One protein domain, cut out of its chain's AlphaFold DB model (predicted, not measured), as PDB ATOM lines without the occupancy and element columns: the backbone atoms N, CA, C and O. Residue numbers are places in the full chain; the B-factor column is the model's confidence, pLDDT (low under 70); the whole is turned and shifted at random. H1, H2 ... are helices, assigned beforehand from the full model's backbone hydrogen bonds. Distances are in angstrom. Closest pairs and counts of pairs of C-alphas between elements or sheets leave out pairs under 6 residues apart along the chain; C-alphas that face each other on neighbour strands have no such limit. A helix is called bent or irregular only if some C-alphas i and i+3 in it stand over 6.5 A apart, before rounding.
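This is residues 2 to 92 of the 211 residues of the protein "NUDIX hydrolase" of Bathymodiolus heckerae thiotrophic gill symbiont (UniProt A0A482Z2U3). Two helices, H1 and H5, lie side by side and run opposite ways, while a splayed helical hairpin, H2 and H3, packs on H1 with H2 crossing it. A long loop, residues 13 to 27, folds back on itself at one end of the domain, and the small H4 touches no helix. The printed part has 91 residues with five named helices, H1 to H5 in chain order, and no named strand; its class is all helix. It is compact, with a radius of gyration of the C-alphas of 12.4 A and spans of 38 by 29 by 22 A.

H1, residues 2 to 12, is the hub, touching three helices. It touches H2, residues 28 to 37, at a steep tilt of 64 degrees, opposite ways; the closest C-alphas, of Ala 8 and Leu 35, are 6.8 A apart. H3, residues 42 to 58, forms a hairpin with H2 at 42 degrees, the closest C-alphas being those of Val 32 and Ala 45, 5.7 A. With residues 45 to 48 alone H3 only just touches H1, with 3 pairs of C-alphas within 8 A, the closest those of Leu 5 and Ala 45, 7.7 A. H4, residues 64 to 67, is close to H3 but not clearly touching: the closest C-alphas, of Asp 57 and Pro 64, are 8.0 A apart. H5, residues 77 to 91, touches H1 at a shallow tilt of 31 degrees, opposite ways; the closest C-alphas, of Ala 3 and Ser 91, are 3.9 A apart. In H2, H3 and H5 every O i to N i+4 pair is within hydrogen-bond range, in H1 5 of 7, and H4 is too short for such a pair.

H1 begins at C-alpha 2 (5.489, 195.293, 45.340) and measures 16.4 A; it is irregular, but only just, with C-alphas 8 and 11 7.0 A apart. H2 measures 14.4 A, H3 24.2 A, H4 5.0 A and H5 20.8 A, ending at C-alpha 91 (7.825, 195.058, 52.239).

The two C-alphas farthest apart, of Glu 20 and Gln 41, are 38.7 A apart. The link from H1 to H2 is long. The printed part has no cut, and no printed residue is under 70 in pLDDT.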
ATOM      1  N   THR A   2       4.361 196.212  45.040       75.44
ATOM      2  CA  THR A   2       5.489 195.293  45.340       75.44
ATOM      3  C   THR A   2       5.612 194.932  46.824       75.44
ATOM      4  O   THR A   2       5.801 193.770  47.159       75.44
ATOM      5  N   ALA A   3       5.406 195.897  47.725       87.50
ATOM      6  CA  ALA A   3       5.416 195.645  49.166       87.50
ATOM      7  C   ALA A   3       4.341 194.628  49.607       87.50
ATOM      8  O   ALA A   3       4.627 193.704  50.359       87.50
ATOM      9  N   GLN A   4       3.123 194.741  49.067       91.62
ATOM     10  CA  GLN A   4       1.995 193.858  49.395       91.62
ATOM     11  C   GLN A   4       2.189 192.436  48.843       91.62
ATOM     12  O   GLN A   4       1.764 191.472  49.475       91.62
ATOM     13  N   LEU A   5       2.862 192.296  47.693       93.81
ATOM     14  CA  LEU A   5       3.264 190.999  47.136       93.81
ATOM     15  C   LEU A   5       4.234 190.269  48.070       93.81
ATOM     16  O   LEU A   5       4.023 189.101  48.384       93.81
ATOM     17  N   ILE A   6       5.269 190.965  48.550       95.44
ATOM     18  CA  ILE A   6       6.247 190.377  49.474       95.44
ATOM     19  C   ILE A   6       5.567 190.017  50.801       95.44
ATOM     20  O   ILE A   6       5.754 188.908  51.290       95.44
ATOM     21  N   GLN A   7       4.713 190.896  51.346       95.25
ATOM     22  CA  GLN A   7       3.933 190.605  52.557       95.25
ATOM     23  C   GLN A   7       3.074 189.341  52.411       95.25
ATOM     24  O   GLN A   7       3.043 188.520  53.324       95.25
ATOM     25  N   ALA A   8       2.419 189.158  51.259       95.25
ATOM     26  CA  ALA A   8       1.629 187.963  50.974       95.25
ATOM     27  C   ALA A   8       2.488 186.690  50.857       95.25
ATOM     28  O   ALA A   8       1.989 185.601  51.122       95.25
ATOM     29  N   LEU A   9       3.768 186.814  50.492       95.81
ATOM     30  CA  LEU A   9       4.704 185.695  50.356       95.81
ATOM     31  C   LEU A   9       5.297 185.235  51.699       95.81
ATOM     32  O   LEU A   9       5.522 184.041  51.884       95.81
ATOM     33  N   LEU A  10       5.550 186.163  52.634       96.12
ATOM     34  CA  LEU A  10       6.269 185.903  53.896       96.12
ATOM     35  C   LEU A  10       5.760 184.684  54.701       96.12
ATOM     36  O   LEU A  10       6.600 183.936  55.212       96.12
ATOM     37  N   PRO A  11       4.439 184.430  54.835       96.81
ATOM     38  CA  PRO A  11       3.940 183.267  55.573       96.81
ATOM     39  C   PRO A  11       4.291 181.921  54.928       96.81
ATOM     40  O   PRO A  11       4.313 180.909  55.624       96.81
ATOM     41  N   TYR A  12       4.570 181.910  53.622       97.12
ATOM     42  CA  TYR A  12       4.776 180.703  52.818       97.12
ATOM     43  C   TYR A  12       6.250 180.385  52.559       97.12
ATOM     44  O   TYR A  12       6.553 179.424  51.859       97.12
ATOM     45  N   LEU A  13       7.176 181.177  53.105       97.25
ATOM     46  CA  LEU A  13       8.608 180.917  52.980       97.25
ATOM     47  C   LEU A  13       9.017 179.619  53.704       97.25
ATOM     48  O   LEU A  13       8.404 179.268  54.721       97.25
ATOM     49  N   PRO A  14      10.076 178.928  53.229       97.06
ATOM     50  CA  PRO A  14      10.663 177.801  53.950       97.06
ATOM     51  C   PRO A  14      11.072 178.200  55.371       97.06
ATOM     52  O   PRO A  14      11.313 179.376  55.654       97.06
ATOM     53  N   ARG A  15      11.176 177.224  56.278       96.25
ATOM     54  CA  ARG A  15      11.698 177.458  57.630       96.25
ATOM     55  C   ARG A  15      12.832 176.508  57.971       96.25
ATOM     56  O   ARG A  15      12.902 175.391  57.465       96.25
ATOM     57  N   PHE A  16      13.680 176.976  58.869       96.38
ATOM     58  CA  PHE A  16      14.817 176.298  59.455       96.38
ATOM     59  C   PHE A  16      14.722 176.481  60.974       96.38
ATOM     60  O   PHE A  16      14.480 177.597  61.438       96.38
ATOM     61  N   ALA A  17      14.849 175.406  61.745       93.44
ATOM     62  CA  ALA A  17      14.802 175.456  63.201       93.44
ATOM     63  C   ALA A  17      16.118 176.003  63.776       93.44
ATOM     64  O   ALA A  17      17.197 175.706  63.265       93.44
ATOM     65  N   GLU A  18      16.026 176.801  64.840       91.88
ATOM     66  CA  GLU A  18      17.196 177.312  65.564       91.88
ATOM     67  C   GLU A  18      17.936 176.186  66.294       91.88
ATOM     68  O   GLU A  18      19.155 176.058  66.193       91.88
ATOM     69  N   GLU A  19      17.169 175.321  66.955       87.19
ATOM     70  CA  GLU A  19      17.644 174.155  67.689       87.19
ATOM     71  C   GLU A  19      16.965 172.894  67.134       87.19
ATOM     72  O   GLU A  19      15.872 172.951  66.571       87.19
ATOM     73  N   GLU A  20      17.628 171.743  67.252       75.75
ATOM     74  CA  GLU A  20      17.070 170.428  66.881       75.75
ATOM     75  C   GLU A  20      16.734 170.229  65.380       75.75
ATOM     76  O   GLU A  20      16.061 169.273  64.998       75.75
ATOM     77  N   GLY A  21      17.285 171.075  64.500       74.06
ATOM     78  CA  GLY A  21      17.697 170.724  63.128       74.06
ATOM     79  C   GLY A  21      16.613 170.484  62.069       74.06
ATOM     80  O   GLY A  21      16.955 170.181  60.926       74.06
ATOM     81  N   ASN A  22      15.329 170.619  62.394       90.56
ATOM     82  CA  ASN A  22      14.265 170.482  61.398       90.56
ATOM     83  C   ASN A  22      14.255 171.657  60.409       90.56
ATOM     84  O   ASN A  22      14.414 172.816  60.788       90.56
ATOM     85  N   PHE A  23      14.002 171.375  59.136       94.31
ATOM     86  CA  PHE A  23      13.784 172.389  58.107       94.31
ATOM     87  C   PHE A  23      12.865 171.838  57.017       94.31
ATOM     88  O   PHE A  23      12.689 170.625  56.895       94.31
ATOM     89  N   PHE A  24      12.278 172.722  56.215       96.06
ATOM     90  CA  PHE A  24      11.509 172.319  55.039       96.06
ATOM     91  C   PHE A  24      11.790 173.225  53.844       96.06
ATOM     92  O   PHE A  24      12.084 174.410  54.004       96.06
ATOM     93  N   SER A  25      11.683 172.652  52.645       96.88
ATOM     94  CA  SER A  25      11.738 173.379  51.379       96.88
ATOM     95  C   SER A  25      10.333 173.698  50.864       96.88
ATOM     96  O   SER A  25       9.349 173.056  51.236       96.88
ATOM     97  N   VAL A  26      10.234 174.707  49.999       97.69
ATOM     98  CA  VAL A  26       8.988 175.095  49.328       97.69
ATOM     99  C   VAL A  26       9.254 175.242  47.836       97.69
ATOM    100  O   VAL A  26      10.201 175.912  47.439       97.69
ATOM    101  N   LYS A  27       8.418 174.632  46.992       97.94
ATOM    102  CA  LYS A  27       8.532 174.764  45.532       97.94
ATOM    103  C   LYS A  27       8.203 176.184  45.082       97.94
ATOM    104  O   LYS A  27       7.195 176.743  45.519       97.94
ATOM    105  N   SER A  28       8.974 176.721  44.139       96.94
ATOM    106  CA  SER A  28       8.723 178.047  43.559       96.94
ATOM    107  C   SER A  28       7.325 178.130  42.928       96.94
ATOM    108  O   SER A  28       6.618 179.117  43.110       96.94
ATOM    109  N   GLU A  29       6.853 177.054  42.287       97.00
ATOM    110  CA  GLU A  29       5.487 176.960  41.746       97.00
ATOM    111  C   GLU A  29       4.407 177.139  42.825       97.00
ATOM    112  O   GLU A  29       3.418 177.840  42.610       97.00
ATOM    113  N   THR A  30       4.609 176.558  44.012       97.62
ATOM    114  CA  THR A  30       3.683 176.697  45.144       97.62
ATOM    115  C   THR A  30       3.619 178.147  45.622       97.62
ATOM    116  O   THR A  30       2.533 178.665  45.877       97.62
ATOM    117  N   LEU A  31       4.764 178.832  45.682       97.31
ATOM    118  CA  LEU A  31       4.833 180.252  46.035       97.31
ATOM    119  C   LEU A  31       4.081 181.129  45.019       97.31
ATOM    120  O   LEU A  31       3.317 182.008  45.416       97.31
ATOM    121  N   VAL A  32       4.223 180.851  43.718       97.44
ATOM    122  CA  VAL A  32       3.458 181.541  42.662       97.44
ATOM    123  C   VAL A  32       1.955 181.307  42.828       97.44
ATOM    124  O   VAL A  32       1.181 182.261  42.763       97.44
ATOM    125  N   ILE A  33       1.528 180.068  43.094       97.56
ATOM    126  CA  ILE A  33       0.113 179.736  43.322       97.56
ATOM    127  C   ILE A  33      -0.452 180.523  44.512       97.56
ATOM    128  O   ILE A  33      -1.562 181.048  44.418       97.56
ATOM    129  N   HIS A  34       0.299 180.665  45.607       97.06
ATOM    130  CA  HIS A  34      -0.132 181.477  46.749       97.06
ATOM    131  C   HIS A  34      -0.350 182.949  46.375       97.06
ATOM    132  O   HIS A  34      -1.351 183.536  46.786       97.06
ATOM    133  N   LEU A  35       0.525 183.529  45.550       96.19
ATOM    134  CA  LEU A  35       0.360 184.901  45.065       96.19
ATOM    135  C   LEU A  35      -0.836 185.039  44.110       96.19
ATOM    136  O   LEU A  35      -1.605 185.992  44.224       96.19
ATOM    137  N   ILE A  36      -1.058 184.074  43.215       96.75
ATOM    138  CA  ILE A  36      -2.236 184.076  42.334       96.75
ATOM    139  C   ILE A  36      -3.526 183.996  43.160       96.75
ATOM    140  O   ILE A  36      -4.457 184.769  42.936       96.75
ATOM    141  N   ASN A  37      -3.560 183.121  44.166       95.69
ATOM    142  CA  ASN A  37      -4.703 182.985  45.071       95.69
ATOM    143  C   ASN A  37      -4.941 184.245  45.920       95.69
ATOM    144  O   ASN A  37      -6.074 184.511  46.312       95.69
ATOM    145  N   ALA A  38      -3.899 185.043  46.169       93.94
ATOM    146  CA  ALA A  38      -4.003 186.358  46.798       93.94
ATOM    147  C   ALA A  38      -4.496 187.467  45.838       93.94
ATOM    148  O   ALA A  38      -4.617 188.620  46.247       93.94
ATOM    149  N   GLY A  39      -4.805 187.133  44.578       94.81
ATOM    150  CA  GLY A  39      -5.393 188.042  43.588       94.81
ATOM    151  C   GLY A  39      -4.385 188.725  42.662       94.81
ATOM    152  O   GLY A  39      -4.757 189.651  41.938       94.81
ATOM    153  N   TYR A  40      -3.119 188.300  42.663       95.31
ATOM    154  CA  TYR A  40      -2.096 188.864  41.784       95.31
ATOM    155  C   TYR A  40      -2.059 188.161  40.420       95.31
ATOM    156  O   TYR A  40      -2.289 186.959  40.306       95.31
ATOM    157  N   GLN A  41      -1.738 188.916  39.365       96.25
ATOM    158  CA  GLN A  41      -1.538 188.353  38.027       96.25
ATOM    159  C   GLN A  41      -0.329 187.413  38.007       96.25
ATOM    160  O   GLN A  41       0.688 187.688  38.648       96.25
ATOM    161  N   LYS A  42      -0.432 186.331  37.230       95.94
ATOM    162  CA  LYS A  42       0.597 185.292  37.131       95.94
ATOM    163  C   LYS A  42       1.959 185.873  36.746       95.94
ATOM    164  O   LYS A  42       2.944 185.608  37.422       95.94
ATOM    165  N   GLU A  43       1.998 186.730  35.733       95.94
ATOM    166  CA  GLU A  43       3.229 187.332  35.213       95.94
ATOM    167  C   GLU A  43       3.915 188.226  36.259       95.94
ATOM    168  O   GLU A  43       5.143 188.289  36.334       95.94
ATOM    169  N   VAL A  44       3.125 188.915  37.089       95.69
ATOM    170  CA  VAL A  44       3.629 189.758  38.182       95.69
ATOM    171  C   VAL A  44       4.169 188.891  39.318       95.69
ATOM    172  O   VAL A  44       5.234 189.195  39.860       95.69
ATOM    173  N   ALA A  45       3.464 187.813  39.667       96.00
ATOM    174  CA  ALA A  45       3.894 186.862  40.685       96.00
ATOM    175  C   ALA A  45       5.210 186.172  40.295       96.00
ATOM    176  O   ALA A  45       6.149 186.165  41.088       96.00
ATOM    177  N   GLU A  46       5.307 185.670  39.062       96.38
ATOM    178  CA  GLU A  46       6.501 185.000  38.533       96.38
ATOM    179  C   GLU A  46       7.713 185.939  38.489       96.38
ATOM    180  O   GLU A  46       8.772 185.593  39.013       96.38
ATOM    181  N   ASN A  47       7.563 187.155  37.948       96.38
ATOM    182  CA  ASN A  47       8.662 188.129  37.915       96.38
ATOM    183  C   ASN A  47       9.107 188.557  39.316       96.38
ATOM    184  O   ASN A  47      10.304 188.683  39.575       96.38
ATOM    185  N   THR A  48       8.155 188.790  40.223       95.25
ATOM    186  CA  THR A  48       8.483 189.170  41.602       95.25
ATOM    187  C   THR A  48       9.236 188.038  42.288       95.25
ATOM    188  O   THR A  48      10.277 188.284  42.888       95.25
ATOM    189  N   LEU A  49       8.765 186.795  42.152       96.94
ATOM    190  CA  LEU A  49       9.428 185.646  42.754       96.94
ATOM    191  C   LEU A  49      10.842 185.458  42.192       96.94
ATOM    192  O   LEU A  49      11.772 185.306  42.975       96.94
ATOM    193  N   ALA A  50      11.031 185.570  40.875       97.06
ATOM    194  CA  ALA A  50      12.351 185.481  40.249       97.06
ATOM    195  C   ALA A  50      13.310 186.591  40.724       97.06
ATOM    196  O   ALA A  50      14.500 186.352  40.930       97.06
ATOM    197  N   MET A  51      12.816 187.816  40.930       97.31
ATOM    198  CA  MET A  51      13.625 188.908  41.481       97.31
ATOM    199  C   MET A  51      14.048 188.626  42.929       97.31
ATOM    200  O   MET A  51      15.206 188.848  43.283       97.31
ATOM    201  N   LEU A  52      13.126 188.137  43.761       97.56
ATOM    202  CA  LEU A  52      13.417 187.793  45.153       97.56
ATOM    203  C   LEU A  52      14.348 186.579  45.255       97.56
ATOM    204  O   LEU A  52      15.250 186.590  46.084       97.56
ATOM    205  N   GLU A  53      14.186 185.580  44.387       98.12
ATOM    206  CA  GLU A  53      15.078 184.421  44.297       98.12
ATOM    207  C   GLU A  53      16.519 184.867  44.028       98.12
ATOM    208  O   GLU A  53      17.420 184.538  44.796       98.12
ATOM    209  N   ASN A  54      16.720 185.717  43.013       97.69
ATOM    210  CA  ASN A  54      18.031 186.280  42.685       97.69
ATOM    211  C   ASN A  54      18.634 187.087  43.845       97.69
ATOM    212  O   ASN A  54      19.840 187.019  44.089       97.69
ATOM    213  N   LEU A  55      17.814 187.859  44.568       97.81
ATOM    214  CA  LEU A  55      18.261 188.603  45.747       97.81
ATOM    215  C   LEU A  55      18.748 187.655  46.851       97.81
ATOM    216  O   LEU A  55      19.832 187.852  47.398       97.81
ATOM    217  N   LEU A  56      17.957 186.634  47.180       98.19
ATOM    218  CA  LEU A  56      18.269 185.684  48.246       98.19
ATOM    219  C   LEU A  56      19.457 184.775  47.899       98.19
ATOM    220  O   LEU A  56      20.253 184.460  48.790       98.19
ATOM    221  N   ASP A  57      19.603 184.398  46.629       97.06
ATOM    222  CA  ASP A  57      20.760 183.662  46.108       97.06
ATOM    223  C   ASP A  57      22.034 184.522  46.144       97.06
ATOM    224  O   ASP A  57      23.069 184.077  46.630       97.06
ATOM    225  N   THR A  58      21.941 185.808  45.772       96.75
ATOM    226  CA  THR A  58      23.065 186.761  45.884       96.75
ATOM    227  C   THR A  58      23.526 186.944  47.335       96.75
ATOM    228  O   THR A  58      24.714 187.127  47.592       96.75
ATOM    229  N   LEU A  59      22.599 186.874  48.296       97.19
ATOM    230  CA  LEU A  59      22.900 186.895  49.731       97.19
ATOM    231  C   LEU A  59      23.392 185.538  50.272       97.19
ATOM    232  O   LEU A  59      23.630 185.423  51.472       97.19
ATOM    233  N   ALA A  60      23.521 184.518  49.415       97.12
ATOM    234  CA  ALA A  60      23.891 183.147  49.763       97.12
ATOM    235  C   ALA A  60      22.998 182.536  50.861       97.12
ATOM    236  O   ALA A  60      23.467 181.799  51.726       97.12
ATOM    237  N   THR A  61      21.699 182.858  50.851       98.31
ATOM    238  CA  THR A  61      20.754 182.378  51.877       98.31
ATOM    239  C   THR A  61      20.027 181.091  51.487       98.31
ATOM    240  O   THR A  61      19.553 180.367  52.367       98.31
ATOM    241  N   LEU A  62      19.951 180.787  50.189       98.19
ATOM    242  CA  LEU A  62      19.269 179.612  49.645       98.19
ATOM    243  C   LEU A  62      20.241 178.455  49.396       98.19
ATOM    244  O   LEU A  62      21.405 178.655  49.061       98.19
ATOM    245  N   ASN A  63      19.751 177.226  49.557       97.50
ATOM    246  CA  ASN A  63      20.489 176.008  49.257       97.50
ATOM    247  C   ASN A  63      20.602 175.832  47.732       97.50
ATOM    248  O   ASN A  63      19.575 175.602  47.085       97.50
ATOM    249  N   PRO A  64      21.818 175.852  47.149       96.12
ATOM    250  CA  PRO A  64      21.989 175.798  45.697       96.12
ATOM    251  C   PRO A  64      21.448 174.514  45.052       96.12
ATOM    252  O   PRO A  64      20.971 174.536  43.920       96.12
ATOM    253  N   GLU A  65      21.501 173.380  45.757       96.94
ATOM    254  CA  GLU A  65      21.016 172.096  45.237       96.94
ATOM    255  C   GLU A  65      19.488 171.995  45.263       96.94
ATOM    256  O   GLU A  65      18.900 171.352  44.392       96.94
ATOM    257  N   ALA A  66      18.834 172.635  46.238       96.94
ATOM    258  CA  ALA A  66      17.378 172.774  46.249       96.94
ATOM    259  C   ALA A  66      16.921 173.754  45.158       96.94
ATOM    260  O   ALA A  66      15.987 173.458  44.412       96.94
ATOM    261  N   LEU A  67      17.650 174.860  44.987       96.44
ATOM    262  CA  LEU A  67      17.339 175.880  43.990       96.44
ATOM    263  C   LEU A  67      17.357 175.316  42.563       96.44
ATOM    264  O   LEU A  67      16.423 175.531  41.797       96.44
ATOM    265  N   LYS A  68      18.352 174.479  42.234       96.12
ATOM    266  CA  LYS A  68      18.418 173.740  40.955       96.12
ATOM    267  C   LYS A  68      17.203 172.844  40.689       96.12
ATOM    268  O   LYS A  68      16.946 172.502  39.538       96.12
ATOM    269  N   LYS A  69      16.480 172.435  41.735       96.75
ATOM    270  CA  LYS A  69      15.259 171.616  41.653       96.75
ATOM    271  C   LYS A  69      13.977 172.460  41.651       96.75
ATOM    272  O   LYS A  69      12.892 171.889  41.676       96.75
ATOM    273  N   GLY A  70      14.088 173.790  41.617       97.00
ATOM    274  CA  GLY A  70      12.948 174.706  41.686       97.00
ATOM    275  C   GLY A  70      12.358 174.829  43.094       97.00
ATOM    276  O   GLY A  70      11.150 175.019  43.241       97.00
ATOM    277  N   GLU A  71      13.188 174.674  44.129       97.75
ATOM    278  CA  GLU A  71      12.777 174.763  45.531       97.75
ATOM    279  C   GLU A  71      13.571 175.822  46.297       97.75
ATOM    280  O   GLU A  71      14.799 175.870  46.257       97.75
ATOM    281  N   TRP A  72      12.859 176.624  47.082       98.31
ATOM    282  CA  TRP A  72      13.447 177.500  48.081       98.31
ATOM    283  C   TRP A  72      13.663 176.712  49.365       98.31
ATOM    284  O   TRP A  72      12.729 176.155  49.942       98.31
ATOM    285  N   CYS A  73      14.902 176.687  49.832       98.00
ATOM    286  CA  CYS A  73      15.291 176.080  51.096       98.00
ATOM    287  C   CYS A  73      16.409 176.926  51.693       98.00
ATOM    288  O   CYS A  73      17.402 177.168  51.010       98.00
ATOM    289  N   PHE A  74      16.260 177.396  52.930       98.19
ATOM    290  CA  PHE A  74      17.336 178.141  53.584       98.19
ATOM    291  C   PHE A  74      18.489 177.206  53.958       98.19
ATOM    292  O   PHE A  74      18.262 176.068  54.364       98.19
ATOM    293  N   ILE A  75      19.733 177.681  53.847       96.94
ATOM    294  CA  ILE A  75      20.913 176.873  54.213       96.94
ATOM    295  C   ILE A  75      21.090 176.708  55.725       96.94
ATOM    296  O   ILE A  75      21.797 175.805  56.164       96.94
ATOM    297  N   SER A  76      20.502 177.606  56.519       96.69
ATOM    298  CA  SER A  76      20.625 177.631  57.975       96.69
ATOM    299  C   SER A  76      19.612 178.591  58.606       96.69
ATOM    300  O   SER A  76      19.001 179.419  57.922       96.69
ATOM    301  N   PHE A  77      19.474 178.534  59.933       96.75
ATOM    302  CA  PHE A  77      18.668 179.495  60.687       96.75
ATOM    303  C   PHE A  77      19.167 180.953  60.547       96.75
ATOM    304  O   PHE A  77      18.351 181.817  60.223       96.75
ATOM    305  N   PRO A  78      20.477 181.270  60.653       97.38
ATOM    306  CA  PRO A  78      20.971 182.620  60.358       97.38
ATOM    307  C   PRO A  78      20.648 183.111  58.940       97.38
ATOM    308  O   PRO A  78      20.302 184.278  58.758       97.38
ATOM    309  N   ALA A  79      20.709 182.226  57.937       97.88
ATOM    310  CA  ALA A  79      20.343 182.569  56.563       97.88
ATOM    311  C   ALA A  79      18.857 182.941  56.446       97.88
ATOM    312  O   ALA A  79      18.523 183.945  55.815       97.88
ATOM    313  N   GLN A  80      17.978 182.189  57.117       97.75
ATOM    314  CA  GLN A  80      16.562 182.538  57.235       97.75
ATOM    315  C   GLN A  80      16.370 183.911  57.890       97.75
ATOM    316  O   GLN A  80      15.542 184.692  57.419       97.75
ATOM    317  N   LEU A  81      17.086 184.211  58.979       97.62
ATOM    318  CA  LEU A  81      16.954 185.495  59.674       97.62
ATOM    319  C   LEU A  81      17.372 186.665  58.778       97.62
ATOM    320  O   LEU A  81      16.642 187.653  58.697       97.62
ATOM    321  N   LEU A  82      18.495 186.539  58.061       98.25
ATOM    322  CA  LEU A  82      18.941 187.547  57.099       98.25
ATOM    323  C   LEU A  82      17.907 187.745  55.983       98.25
ATOM    324  O   LEU A  82      17.486 188.873  55.733       98.25
ATOM    325  N   ALA A  83      17.465 186.653  55.353       98.00
ATOM    326  CA  ALA A  83      16.459 186.689  54.297       98.00
ATOM    327  C   ALA A  83      15.167 187.359  54.779       98.00
ATOM    328  O   ALA A  83      14.661 188.275  54.135       98.00
ATOM    329  N   THR A  84      14.667 186.956  55.948       96.81
ATOM    330  CA  THR A  84      13.444 187.519  56.532       96.81
ATOM    331  C   THR A  84      13.614 189.005  56.822       96.81
ATOM    332  O   THR A  84      12.744 189.773  56.438       96.81
ATOM    333  N   SER A  85      14.735 189.423  57.419       97.44
ATOM    334  CA  SER A  85      15.034 190.832  57.718       97.44
ATOM    335  C   SER A  85      15.063 191.708  56.459       97.44
ATOM    336  O   SER A  85      14.486 192.795  56.427       97.44
ATOM    337  N   VAL A  86      15.684 191.219  55.381       97.62
ATOM    338  CA  VAL A  86      15.726 191.932  54.098       97.62
ATOM    339  C   VAL A  86      14.334 192.013  53.468       97.62
ATOM    340  O   VAL A  86      13.918 193.087  53.036       97.62
ATOM    341  N   LEU A  87      13.598 190.902  53.421       97.12
ATOM    342  CA  LEU A  87      12.272 190.858  52.803       97.12
ATOM    343  C   LEU A  87      11.246 191.692  53.573       97.12
ATOM    344  O   LEU A  87      10.468 192.412  52.948       97.12
ATOM    345  N   THR A  88      11.259 191.656  54.909       95.81
ATOM    346  CA  THR A  88      10.381 192.507  55.719       95.81
ATOM    347  C   THR A  88      10.704 193.975  55.484       95.81
ATOM    348  O   THR A  88       9.785 194.730  55.173       95.81
ATOM    349  N   ALA A  89      11.987 194.357  55.481       95.88
ATOM    350  CA  ALA A  89      12.410 195.724  55.181       95.88
ATOM    351  C   ALA A  89      12.013 196.198  53.769       95.88
ATOM    352  O   ALA A  89      11.681 197.366  53.592       95.88
ATOM    353  N   LEU A  90      12.008 195.315  52.762       95.00
ATOM    354  CA  LEU A  90      11.531 195.634  51.406       95.00
ATOM    355  C   LEU A  90      10.004 195.765  51.311       95.00
ATOM    356  O   LEU A  90       9.488 196.363  50.363       95.00
ATOM    357  N   SER A  91       9.283 195.176  52.259       94.94
ATOM    358  CA  SER A  91       7.825 195.058  52.239       94.94
ATOM    359  C   SER A  91       7.107 196.012  53.194       94.94
ATOM    360  O   SER A  91       5.880 196.071  53.195       94.94
ATOM    361  N   ASP A  92       7.858 196.774  53.981       93.31
ATOM    362  CA  ASP A  92       7.350 197.742  54.941       93.31
ATOM    363  C   ASP A  92       7.905 199.137  54.621       93.31
ATOM    364  O   ASP A  92       9.114 199.372  54.599       93.31
TER     365      ASP A  92